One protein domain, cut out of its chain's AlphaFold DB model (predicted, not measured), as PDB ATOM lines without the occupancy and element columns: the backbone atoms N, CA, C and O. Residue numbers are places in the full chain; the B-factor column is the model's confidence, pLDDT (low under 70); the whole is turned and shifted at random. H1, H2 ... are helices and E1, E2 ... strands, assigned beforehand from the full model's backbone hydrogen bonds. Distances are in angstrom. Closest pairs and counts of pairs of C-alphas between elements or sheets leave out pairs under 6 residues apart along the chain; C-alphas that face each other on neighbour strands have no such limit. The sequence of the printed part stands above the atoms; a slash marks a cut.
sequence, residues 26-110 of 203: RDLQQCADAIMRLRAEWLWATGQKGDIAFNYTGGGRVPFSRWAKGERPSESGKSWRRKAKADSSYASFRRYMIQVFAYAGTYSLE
ATOM      1  N   ARG A  26      44.297 -46.520  29.926       89.06
ATOM      2  CA  ARG A  26      43.529 -45.453  29.276       89.06
ATOM      3  C   ARG A  26      44.402 -44.219  29.220       89.06
ATOM      4  O   ARG A  26      45.280 -44.075  30.064       89.06
ATOM      5  N   ASP A  27      44.087 -43.326  28.296       91.75
ATOM      6  CA  ASP A  27      44.694 -42.001  28.238       91.75
ATOM      7  C   ASP A  27      44.144 -41.086  29.352       91.75
ATOM      8  O   ASP A  27      43.477 -40.089  29.108       91.75
ATOM      9  N   LEU A  28      44.326 -41.522  30.596       86.94
ATOM     10  CA  LEU A  28      43.942 -40.882  31.853       86.94
ATOM     11  C   LEU A  28      45.137 -41.011  32.800       86.94
ATOM     12  O   LEU A  28      46.014 -41.833  32.551       86.94
ATOM     13  N   GLN A  29      45.167 -40.264  33.903       92.00
ATOM     14  CA  GLN A  29      46.398 -40.105  34.693       92.00
ATOM     15  C   GLN A  29      47.408 -39.165  34.007       92.00
ATOM     16  O   GLN A  29      48.627 -39.301  34.142       92.00
ATOM     17  N   GLN A  30      46.874 -38.183  33.278       91.69
ATOM     18  CA  GLN A  30      47.628 -37.110  32.648       91.69
ATOM     19  C   GLN A  30      47.879 -35.988  33.648       91.69
ATOM     20  O   GLN A  30      46.955 -35.567  34.339       91.69
ATOM     21  N   CYS A  31      49.090 -35.430  33.670       93.50
ATOM     22  CA  CYS A  31      49.347 -34.146  34.327       93.50
ATOM     23  C   CYS A  31      48.757 -34.058  35.767       93.50
ATOM     24  O   CYS A  31      49.228 -34.752  36.668       93.50
ATOM     25  N   ALA A  32      47.700 -33.260  35.984       95.75
ATOM     26  CA  ALA A  32      47.009 -33.073  37.261       95.75
ATOM     27  C   ALA A  32      46.394 -34.358  37.828       95.75
ATOM     28  O   ALA A  32      46.340 -34.521  39.047       95.75
ATOM     29  N   ASP A  33      45.975 -35.293  36.980       96.31
ATOM     30  CA  ASP A  33      45.459 -36.586  37.418       96.31
ATOM     31  C   ASP A  33      46.513 -37.383  38.184       96.31
ATOM     32  O   ASP A  33      46.198 -38.039  39.174       96.31
ATOM     33  N   ALA A  34      47.776 -37.314  37.752       96.25
ATOM     34  CA  ALA A  34      48.877 -37.963  38.450       96.25
ATOM     35  C   ALA A  34      49.102 -37.335  39.831       96.25
ATOM     36  O   ALA A  34      49.306 -38.052  40.807       96.25
ATOM     37  N   ILE A  35      48.964 -36.013  39.940       97.81
ATOM     38  CA  ILE A  35      49.066 -35.306  41.221       97.81
ATOM     39  C   ILE A  35      47.919 -35.710  42.158       97.81
ATOM     40  O   ILE A  35      48.152 -36.052  43.319       97.81
ATOM     41  N   MET A  36      46.683 -35.766  41.645       98.38
ATOM     42  CA  MET A  36      45.525 -36.266  42.394       98.38
ATOM     43  C   MET A  36      45.700 -37.738  42.795       98.38
ATOM     44  O   MET A  36      45.392 -38.101  43.929       98.38
ATOM     45  N   ARG A  37      46.239 -38.587  41.905       97.81
ATOM     46  CA  ARG A  37      46.562 -39.994  42.193       97.81
ATOM     47  C   ARG A  37      47.519 -40.101  43.368       97.81
ATOM     48  O   ARG A  37      47.202 -40.810  44.312       97.81
ATOM     49  N   LEU A  38      48.643 -39.391  43.338       97.62
ATOM     50  CA  LEU A  38      49.656 -39.468  44.391       97.62
ATOM     51  C   LEU A  38      49.135 -38.961  45.736       97.62
ATOM     52  O   LEU A  38      49.333 -39.626  46.752       97.62
ATOM     53  N   ARG A  39      48.389 -37.846  45.750       97.88
ATOM     54  CA  ARG A  39      47.721 -37.367  46.969       97.88
ATOM     55  C   ARG A  39      46.785 -38.428  47.545       97.88
ATOM     56  O   ARG A  39      46.798 -38.680  48.749       97.88
ATOM     57  N   ALA A  40      45.977 -39.047  46.690       98.19
ATOM     58  CA  ALA A  40      45.015 -40.058  47.101       98.19
ATOM     59  C   ALA A  40      45.689 -41.349  47.599       98.19
ATOM     60  O   ALA A  40      45.221 -41.936  48.569       98.19
ATOM     61  N   GLU A  41      46.789 -41.770  46.968       97.88
ATOM     62  CA  GLU A  41      47.598 -42.918  47.401       97.88
ATOM     63  C   GLU A  41      48.251 -42.664  48.761       97.88
ATOM     64  O   GLU A  41      48.186 -43.525  49.635       97.88
ATOM     65  N   TRP A  42      48.805 -41.469  48.989       97.44
ATOM     66  CA  TRP A  42      49.357 -41.097  50.294       97.44
ATOM     67  C   TRP A  42      48.288 -41.139  51.394       97.44
ATOM     68  O   TRP A  42      48.490 -41.771  52.433       97.44
ATOM     69  N   LEU A  43      47.113 -40.543  51.153       98.44
ATOM     70  CA  LEU A  43      45.978 -40.602  52.083       98.44
ATOM     71  C   LEU A  43      45.508 -42.042  52.321       98.44
ATOM     72  O   LEU A  43      45.165 -42.417  53.441       98.44
ATOM     73  N   TRP A  44      45.500 -42.871  51.277       98.31
ATOM     74  CA  TRP A  44      45.144 -44.280  51.393       98.31
ATOM     75  C   TRP A  44      46.137 -45.050  52.269       98.31
ATOM     76  O   TRP A  44      45.714 -45.753  53.191       98.31
ATOM     77  N   ALA A  45      47.433 -44.915  51.985       97.62
ATOM     78  CA  ALA A  45      48.516 -45.624  52.658       97.62
ATOM     79  C   ALA A  45      48.657 -45.215  54.131       97.62
ATOM     80  O   ALA A  45      48.977 -46.047  54.974       97.62
ATOM     81  N   THR A  46      48.350 -43.958  54.452       97.88
ATOM     82  CA  THR A  46      48.389 -43.421  55.822       97.88
ATOM     83  C   THR A  46      47.077 -43.606  56.595       97.88
ATOM     84  O   THR A  46      46.939 -43.112  57.710       97.88
ATOM     85  N   GLY A  47      46.089 -44.315  56.034       97.25
ATOM     86  CA  GLY A  47      44.814 -44.603  56.706       97.25
ATOM     87  C   GLY A  47      43.795 -43.454  56.701       97.25
ATOM     88  O   GLY A  47      42.673 -43.633  57.172       97.25
ATOM     89  N   GLN A  48      44.116 -42.315  56.087       97.94
ATOM     90  CA  GLN A  48      43.293 -41.100  55.998       97.94
ATOM     91  C   GLN A  48      42.262 -41.164  54.852       97.94
ATOM     92  O   GLN A  48      42.024 -40.208  54.113       97.94
ATOM     93  N   LYS A  49      41.602 -42.316  54.674       97.00
ATOM     94  CA  LYS A  49      40.667 -42.549  53.551       97.00
ATOM     95  C   LYS A  49      39.439 -41.629  53.571       97.00
ATOM     96  O   LYS A  49      38.789 -41.467  52.538       97.00
ATOM     97  N   GLY A  50      39.101 -41.072  54.736       97.25
ATOM     98  CA  GLY A  50      38.010 -40.111  54.906       97.25
ATOM     99  C   GLY A  50      38.253 -38.788  54.179       97.25
ATOM    100  O   GLY A  50      37.289 -38.173  53.725       97.25
ATOM    101  N   ASP A  51      39.522 -38.428  53.986       98.00
ATOM    102  CA  ASP A  51      39.943 -37.145  53.415       98.00
ATOM    103  C   ASP A  51      40.157 -37.209  51.899       98.00
ATOM    104  O   ASP A  51      40.407 -36.193  51.249       98.00
ATOM    105  N   ILE A  52      40.025 -38.400  51.301       98.69
ATOM    106  CA  ILE A  52      40.113 -38.576  49.851       98.69
ATOM    107  C   ILE A  52      38.864 -37.961  49.210       98.69
ATOM    108  O   ILE A  52      37.776 -38.549  49.214       98.69
ATOM    109  N   ALA A  53      39.027 -36.772  48.642       98.44
ATOM    110  CA  ALA A  53      38.006 -36.060  47.894       98.44
ATOM    111  C   ALA A  53      38.658 -35.110  46.889       98.44
ATOM    112  O   ALA A  53      39.687 -34.522  47.201       98.44
ATOM    113  N   PHE A  54      38.015 -34.923  45.736       98.50
ATOM    114  CA  PHE A  54      38.462 -33.993  44.696       98.50
ATOM    115  C   PHE A  54      37.280 -33.230  44.110       98.50
ATOM    116  O   PHE A  54      36.157 -33.751  44.061       98.50
ATOM    117  N   ASN A  55      37.521 -32.010  43.644       98.19
ATOM    118  CA  ASN A  55      36.516 -31.191  42.984       98.19
ATOM    119  C   ASN A  55      36.476 -31.461  41.478       98.19
ATOM    120  O   ASN A  55      37.481 -31.372  40.771       98.19
ATOM    121  N   TYR A  56      35.280 -31.736  40.963       97.94
ATOM    122  CA  TYR A  56      35.042 -31.754  39.523       97.94
ATOM    123  C   TYR A  56      35.055 -30.341  38.950       97.94
ATOM    124  O   TYR A  56      34.679 -29.379  39.622       97.94
ATOM    125  N   THR A  57      35.357 -30.229  37.659       96.31
ATOM    126  CA  THR A  57      35.211 -28.990  36.879       96.31
ATOM    127  C   THR A  57      33.777 -28.451  36.937       96.31
ATOM    128  O   THR A  57      33.567 -27.244  37.006       96.31
ATOM    129  N   GLY A  58      32.774 -29.338  37.019       91.94
ATOM    130  CA  GLY A  58      31.365 -28.970  37.229       91.94
ATOM    131  C   GLY A  58      31.028 -28.412  38.625       91.94
ATOM    132  O   GLY A  58      29.876 -28.030  38.878       91.94
ATOM    133  N   GLY A  59      32.010 -28.354  39.530       93.50
ATOM    134  CA  GLY A  59      31.954 -27.708  40.842       93.50
ATOM    135  C   GLY A  59      31.500 -28.594  42.004       93.50
ATOM    136  O   GLY A  59      31.417 -28.115  43.129       93.50
ATOM    137  N   GLY A  60      31.155 -29.861  41.768       97.44
ATOM    138  CA  GLY A  60      30.824 -30.797  42.840       97.44
ATOM    139  C   GLY A  60      32.068 -31.408  43.478       97.44
ATOM    140  O   GLY A  60      32.958 -31.876  42.767       97.44
ATOM    141  N   ARG A  61      32.103 -31.454  44.815       97.75
ATOM    142  CA  ARG A  61      33.132 -32.183  45.564       97.75
ATOM    143  C   ARG A  61      32.787 -33.663  45.637       97.75
ATOM    144  O   ARG A  61      31.674 -34.030  46.021       97.75
ATOM    145  N   VAL A  62      33.750 -34.510  45.290       98.56
ATOM    146  CA  VAL A  62      33.533 -35.945  45.107       98.56
ATOM    147  C   VAL A  62      34.329 -36.759  46.121       98.56
ATOM    148  O   VAL A  62      35.447 -37.162  45.821       98.56
ATOM    149  N   PRO A  63      33.785 -37.022  47.326       98.56
ATOM    150  CA  PRO A  63      34.482 -37.800  48.344       98.56
ATOM    151  C   PRO A  63      34.427 -39.308  48.066       98.56
ATOM    152  O   PRO A  63      33.368 -39.870  47.756       98.56
ATOM    153  N   PHE A  64      35.554 -39.992  48.262       98.75
ATOM    154  CA  PHE A  64      35.652 -41.448  48.159       98.75
ATOM    155  C   PHE A  64      34.728 -42.159  49.157       98.75
ATOM    156  O   PHE A  64      34.166 -43.205  48.844       98.75
ATOM    157  N   SER A  65      34.482 -41.570  50.330       98.44
ATOM    158  CA  SER A  65      33.596 -42.140  51.354       98.44
ATOM    159  C   SER A  65      32.163 -42.394  50.856       98.44
ATOM    160  O   SER A  65      31.545 -43.385  51.246       98.44
ATOM    161  N   ARG A  66      31.633 -41.556  49.952       98.56
ATOM    162  CA  ARG A  66      30.328 -41.784  49.302       98.56
ATOM    163  C   ARG A  66      30.411 -42.845  48.215       98.56
ATOM    164  O   ARG A  66      29.554 -43.727  48.141       98.56
ATOM    165  N   TRP A  67      31.470 -42.801  47.408       98.56
ATOM    166  CA  TRP A  67      31.734 -43.823  46.396       98.56
ATOM    167  C   TRP A  67      31.803 -45.227  47.005       98.56
ATOM    168  O   TRP A  67      31.166 -46.158  46.499       98.56
ATOM    169  N   ALA A  68      32.519 -45.357  48.125       98.44
ATOM    170  CA  ALA A  68      32.700 -46.593  48.873       98.44
ATOM    171  C   ALA A  68      31.388 -47.136  49.461       98.44
ATOM    172  O   ALA A  68      31.255 -48.340  49.648       98.44
ATOM    173  N   LYS A  69      30.376 -46.287  49.682       98.56
ATOM    174  CA  LYS A  69      29.018 -46.701  50.089       98.56
ATOM    175  C   LYS A  69      28.143 -47.172  48.915       98.56
ATOM    176  O   LYS A  69      27.006 -47.593  49.120       98.56
ATOM    177  N   GLY A  70      28.671 -47.148  47.688       98.44
ATOM    178  CA  GLY A  70      27.978 -47.596  46.478       98.44
ATOM    179  C   GLY A  70      27.248 -46.484  45.717       98.44
ATOM    180  O   GLY A  70      26.479 -46.757  44.788       98.44
ATOM    181  N   GLU A  71      27.474 -45.224  46.091       98.62
ATOM    182  CA  GLU A  71      26.927 -44.067  45.386       98.62
ATOM    183  C   GLU A  71      27.813 -43.660  44.205       98.62
ATOM    184  O   GLU A  71      29.026 -43.881  44.204       98.62
ATOM    185  N   ARG A  72      27.210 -43.075  43.169       98.12
ATOM    186  CA  ARG A  72      27.914 -42.544  41.999       98.12
ATOM    187  C   ARG A  72      27.522 -41.085  41.765       98.12
ATOM    188  O   ARG A  72      26.319 -40.799  41.816       98.12
ATOM    189  N   PRO A  73      28.499 -40.193  41.524       97.88
ATOM    190  CA  PRO A  73      28.228 -38.792  41.240       97.88
ATOM    191  C   PRO A  73      27.602 -38.625  39.848       97.88
ATOM    192  O   PRO A  73      27.781 -39.463  38.962       97.88
ATOM    193  N   SER A  74      26.873 -37.529  39.649       97.31
ATOM    194  CA  SER A  74      26.587 -36.984  38.320       97.31
ATOM    195  C   SER A  74      27.856 -36.408  37.687       97.31
ATOM    196  O   SER A  74      28.845 -36.183  38.377       97.31
ATOM    197  N   GLU A  75      27.810 -36.072  36.398       95.50
ATOM    198  CA  GLU A  75      28.936 -35.445  35.679       95.50
ATOM    199  C   GLU A  75      29.400 -34.128  36.313       95.50
ATOM    200  O   GLU A  75      30.578 -33.795  36.308       95.50
ATOM    201  N   SER A  76      28.480 -33.386  36.935       96.00
ATOM    202  CA  SER A  76      28.807 -32.175  37.692       96.00
ATOM    203  C   SER A  76      29.400 -32.435  39.083       96.00
ATOM    204  O   SER A  76      29.846 -31.493  39.731       96.00
ATOM    205  N   GLY A  77      29.334 -33.670  39.593       96.88
ATOM    206  CA  GLY A  77      29.704 -34.034  40.967       96.88
ATOM    207  C   GLY A  77      28.688 -33.617  42.043       96.88
ATOM    208  O   GLY A  77      28.862 -33.943  43.216       96.88
ATOM    209  N   LYS A  78      27.627 -32.885  41.672       96.75
ATOM    210  CA  LYS A  78      26.707 -32.220  42.618       96.75
ATOM    211  C   LYS A  78      25.574 -33.110  43.119       96.75
ATOM    212  O   LYS A  78      25.102 -32.934  44.236       96.75
ATOM    213  N   SER A  79      25.132 -34.068  42.310       97.00
ATOM    214  CA  SER A  79      24.079 -35.016  42.682       97.00
ATOM    215  C   SER A  79      24.609 -36.442  42.670       97.00
ATOM    216  O   SER A  79      25.598 -36.738  42.006       97.00
ATOM    217  N   TRP A  80      23.969 -37.319  43.439       98.19
ATOM    218  CA  TRP A  80      24.462 -38.668  43.690       98.19
ATOM    219  C   TRP A  80      23.312 -39.654  43.713       98.19
ATOM    220  O   TRP A  80      22.226 -39.348  44.205       98.19
ATOM    221  N   ARG A  81      23.554 -40.857  43.192       98.12
ATOM    222  CA  ARG A  81      22.593 -41.961  43.256       98.12
ATOM    223  C   ARG A  81      23.305 -43.256  43.601       98.12
ATOM    224  O   ARG A  81      24.413 -43.504  43.123       98.12
ATOM    225  N   ARG A  82      22.660 -44.107  44.396       98.00
ATOM    226  CA  ARG A  82      23.160 -45.457  44.665       98.00
ATOM    227  C   ARG A  82      23.044 -46.296  43.395       98.00
ATOM    228  O   ARG A  82      21.948 -46.466  42.872       98.00
ATOM    229  N   LYS A  83      24.177 -46.786  42.890       97.31
ATOM    230  CA  LYS A  83      24.254 -47.612  41.668       97.31
ATOM    231  C   LYS A  83      25.084 -48.886  41.854       97.31
ATOM    232  O   LYS A  83      25.185 -49.683  40.932       97.31
ATOM    233  N   ALA A  84      25.699 -49.072  43.020       97.12
ATOM    234  CA  ALA A  84      26.531 -50.228  43.324       97.12
ATOM    235  C   ALA A  84      26.363 -50.671  44.784       97.12
ATOM    236  O   ALA A  84      25.788 -49.962  45.617       97.12
ATOM    237  N   LYS A  85      26.894 -51.858  45.096       97.81
ATOM    238  CA  LYS A  85      27.098 -52.303  46.478       97.81
ATOM    239  C   LYS A  85      28.214 -51.478  47.131       97.81
ATOM    240  O   LYS A  85      29.034 -50.877  46.435       97.81
ATOM    241  N   ALA A  86      28.215 -51.443  48.462       98.38
ATOM    242  CA  ALA A  86      29.313 -50.845  49.207       98.38
ATOM    243  C   ALA A  86      30.599 -51.649  48.960       98.38
ATOM    244  O   ALA A  86      30.570 -52.877  48.960       98.38
ATOM    245  N   ASP A  87      31.697 -50.946  48.709       98.38
ATOM    246  CA  ASP A  87      33.006 -51.512  48.403       98.38
ATOM    247  C   ASP A  87      34.087 -50.466  48.705       98.38
ATOM    248  O   ASP A  87      34.270 -49.498  47.957       98.38
ATOM    249  N   SER A  88      34.794 -50.669  49.814       97.44
ATOM    250  CA  SER A  88      35.916 -49.849  50.282       97.44
ATOM    251  C   SER A  88      37.279 -50.470  49.957       97.44
ATOM    252  O   SER A  88      38.286 -50.069  50.540       97.44
ATOM    253  N   SER A  89      37.334 -51.452  49.048       98.38
ATOM    254  CA  SER A  89      38.581 -52.087  48.612       98.38
ATOM    255  C   SER A  89      39.465 -51.137  47.802       98.38
ATOM    256  O   SER A  89      39.003 -50.148  47.224       98.38
ATOM    257  N   TYR A  90      40.750 -51.479  47.696       97.94
ATOM    258  CA  TYR A  90      41.687 -50.743  46.849       97.94
ATOM    259  C   TYR A  90      41.261 -50.763  45.372       97.94
ATOM    260  O   TYR A  90      41.316 -49.746  44.687       97.94
ATOM    261  N   ALA A  91      40.716 -51.880  44.884       97.81
ATOM    262  CA  ALA A  91      40.172 -51.956  43.528       97.81
ATOM    263  C   ALA A  91      39.019 -50.953  43.308       97.81
ATOM    264  O   ALA A  91      38.908 -50.353  42.237       97.81
ATOM    265  N   SER A  92      38.173 -50.730  44.320       98.19
ATOM    266  CA  SER A  92      37.128 -49.698  44.284       98.19
ATOM    267  C   SER A  92      37.691 -48.289  44.258       98.19
ATOM    268  O   SER A  92      37.220 -47.460  43.477       98.19
ATOM    269  N   PHE A  93      38.722 -48.037  45.061       98.44
ATOM    270  CA  PHE A  93      39.474 -46.789  45.063       98.44
ATOM    271  C   PHE A  93      40.086 -46.482  43.692       98.44
ATOM    272  O   PHE A  93      39.912 -45.386  43.167       98.44
ATOM    273  N   ARG A  94      40.693 -47.471  43.033       97.44
ATOM    274  CA  ARG A  94      41.236 -47.308  41.676       97.44
ATOM    275  C   ARG A  94      40.162 -46.927  40.656       97.44
ATOM    276  O   ARG A  94      40.389 -46.052  39.825       97.44
ATOM    277  N   ARG A  95      38.965 -47.520  40.743       97.50
ATOM    278  CA  ARG A  95      37.820 -47.126  39.895       97.50
ATOM    279  C   ARG A  95      37.318 -45.715  40.212       97.50
ATOM    280  O   ARG A  95      36.946 -44.998  39.291       97.50
ATOM    281  N   TYR A  96      37.325 -45.324  41.486       98.38
ATOM    282  CA  TYR A  96      37.030 -43.954  41.901       98.38
ATOM    283  C   TYR A  96      38.022 -42.957  41.290       98.38
ATOM    284  O   TYR A  96      37.590 -41.957  40.731       98.38
ATOM    285  N   MET A  97      39.326 -43.255  41.299       98.19
ATOM    286  CA  MET A  97      40.329 -42.374  40.695       98.19
ATOM    287  C   MET A  97      40.114 -42.204  39.188       98.19
ATOM    288  O   MET A  97      40.080 -41.078  38.707       98.19
ATOM    289  N   ILE A  98      39.842 -43.293  38.456       96.69
ATOM    290  CA  ILE A  98      39.488 -43.223  37.023       96.69
ATOM    291  C   ILE A  98      38.268 -42.320  36.795       96.69
ATOM    292  O   ILE A  98      38.226 -41.551  35.837       96.69
ATOM    293  N   GLN A  99      37.272 -42.407  37.676       97.06
ATOM    294  CA  GLN A  99      36.088 -41.557  37.629       97.06
ATOM    295  C   GLN A  99      36.418 -40.087  37.949       97.06
ATOM    296  O   GLN A  99      35.764 -39.198  37.418       97.06
ATOM    297  N   VAL A 100      37.396 -39.800  38.810       98.00
ATOM    298  CA  VAL A 100      37.851 -38.427  39.081       98.00
ATOM    299  C   VAL A 100      38.563 -37.837  37.867       98.00
ATOM    300  O   VAL A 100      38.200 -36.742  37.446       98.00
ATOM    301  N   PHE A 101      39.481 -38.584  37.250       96.31
ATOM    302  CA  PHE A 101      40.259 -38.140  36.081       96.31
ATOM    303  C   PHE A 101      39.388 -37.757  34.877       96.31
ATOM    304  O   PHE A 101      39.767 -36.935  34.058       96.31
ATOM    305  N   ALA A 102      38.183 -38.322  34.773       95.25
ATOM    306  CA  ALA A 102      37.259 -37.993  33.692       95.25
ATOM    307  C   ALA A 102      36.573 -36.616  33.839       95.25
ATOM    308  O   ALA A 102      36.038 -36.107  32.858       95.25
ATOM    309  N   TYR A 103      36.535 -36.030  35.045       96.62
ATOM    310  CA  TYR A 103      35.745 -34.815  35.325       96.62
ATOM    311  C   TYR A 103      36.498 -33.733  36.116       96.62
ATOM    312  O   TYR A 103      35.985 -32.621  36.275       96.62
ATOM    313  N   ALA A 104      37.698 -34.030  36.611       97.06
ATOM    314  CA  ALA A 104      38.610 -33.091  37.251       97.06
ATOM    315  C   ALA A 104      39.866 -32.900  36.387       97.06
ATOM    316  O   ALA A 104      40.154 -33.705  35.513       97.06
ATOM    317  N   GLY A 105      40.600 -31.817  36.620       96.62
ATOM    318  CA  GLY A 105      41.837 -31.513  35.905       96.62
ATOM    319  C   GLY A 105      42.502 -30.273  36.486       96.62
ATOM    320  O   GLY A 105      42.107 -29.799  37.548       96.62
ATOM    321  N   THR A 106      43.481 -29.698  35.788       97.00
ATOM    322  CA  THR A 106      44.230 -28.520  36.272       97.00
ATOM    323  C   THR A 106      43.321 -27.345  36.640       97.00
ATOM    324  O   THR A 106      43.559 -26.692  37.649       97.00
ATOM    325  N   TYR A 107      42.249 -27.103  35.873       97.06
ATOM    326  CA  TYR A 107      41.274 -26.046  36.161       97.06
ATOM    327  C   TYR A 107      40.571 -26.222  37.514       97.06
ATOM    328  O   TYR A 107      40.436 -25.262  38.269       97.06
ATOM    329  N   SER A 108      40.090 -27.431  37.825       97.50
ATOM    330  CA  SER A 108      39.399 -27.675  39.095       97.50
ATOM    331  C   SER A 108      40.382 -27.820  40.254       97.50
ATOM    332  O   SER A 108      40.096 -27.329  41.344       97.50
ATOM    333  N   LEU A 109      41.541 -28.433  40.000       98.06
ATOM    334  CA  LEU A 109      42.578 -28.664  40.995       98.06
ATOM    335  C   LEU A 109      43.202 -27.353  41.485       98.06
ATOM    336  O   LEU A 109      43.282 -27.149  42.687       98.06
ATOM    337  N   GLU A 110      43.572 -26.428  40.595       98.06
ATOM    338  CA  GLU A 110      44.141 -25.129  41.000       98.06
ATOM    339  C   GLU A 110      43.200 -24.363  41.942       98.06
ATOM    340  O   GLU A 110      43.640 -23.789  42.929       98.06
TER     341      GLU A 110
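This is residues 26 to 110 of the 203 residues of an uncharacterized protein of Candidatus Filomicrobium marinum (UniProt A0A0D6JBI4). Two short strand hairpins, E1 with E2 and E3 with E4, stand in a loose row, with the long helix H1 beyond E1 and the second long helix, H3, over E1 and E2 with its residues 96 to 101. The short helix H2 follows E2 and packs on H3, and the short helix H4 lies near E1 and the first residues of H1. The printed part has 85 residues, in the order H1 E1 E2 H2 E3 E4 H3 H4, and its class is mixed, helices and strands. Both two-stranded sheets are antiparallel; the whole is compact, with a radius of gyration of the C-alphas of 11.8 A and spans of 31 by 29 by 24 A.

E1 is residues 53 to 55, with C-alpha 53 at (38.006, -36.060, 47.894), and E2 is 61 to 63. E3 is 71 to 73 and E4 is 80 to 82. H1, residues 32 to 45, begins at C-alpha 32 (47.009, -33.073, 37.261) and is 19.9 A long; H3, residues 90 to 101, is 16.6 A. H2 is 64 to 68, and H4, 106 to 110, ends at C-alpha 110 (44.141, -25.129, 41.000).

In the hairpin E1 and E2, N 62 and O 54 are 2.8 A apart, within hydrogen-bond range. In the hairpin E3 and E4, N 72 and O 81 are 2.8 A apart, also within range. The closest C-alphas of E2 and E3, Val 62 and Pro 73, are 7.2 A apart. H3 touches H2 with residues 92 to 96 alone, the closest C-alphas being Phe 64 and Tyr 96, 6.9 A. H1 and H3 are close but not clearly touching, C-alphas 33 and 101 at 5.6 A, with a shallow tilt of 25 degrees, opposite ways. The closest C-alphas of E1 and H4, Asn 55 and Ser 108, are 6.0 A apart. Every O i to N i+4 pair in H1, H2, H3 and H4 is within hydrogen-bond range.

The farthest C-alphas, Lys 85 and Glu 110, are 32.5 A apart. The printed part has no cut and no long link, and no printed residue is under 70 in pLDDT.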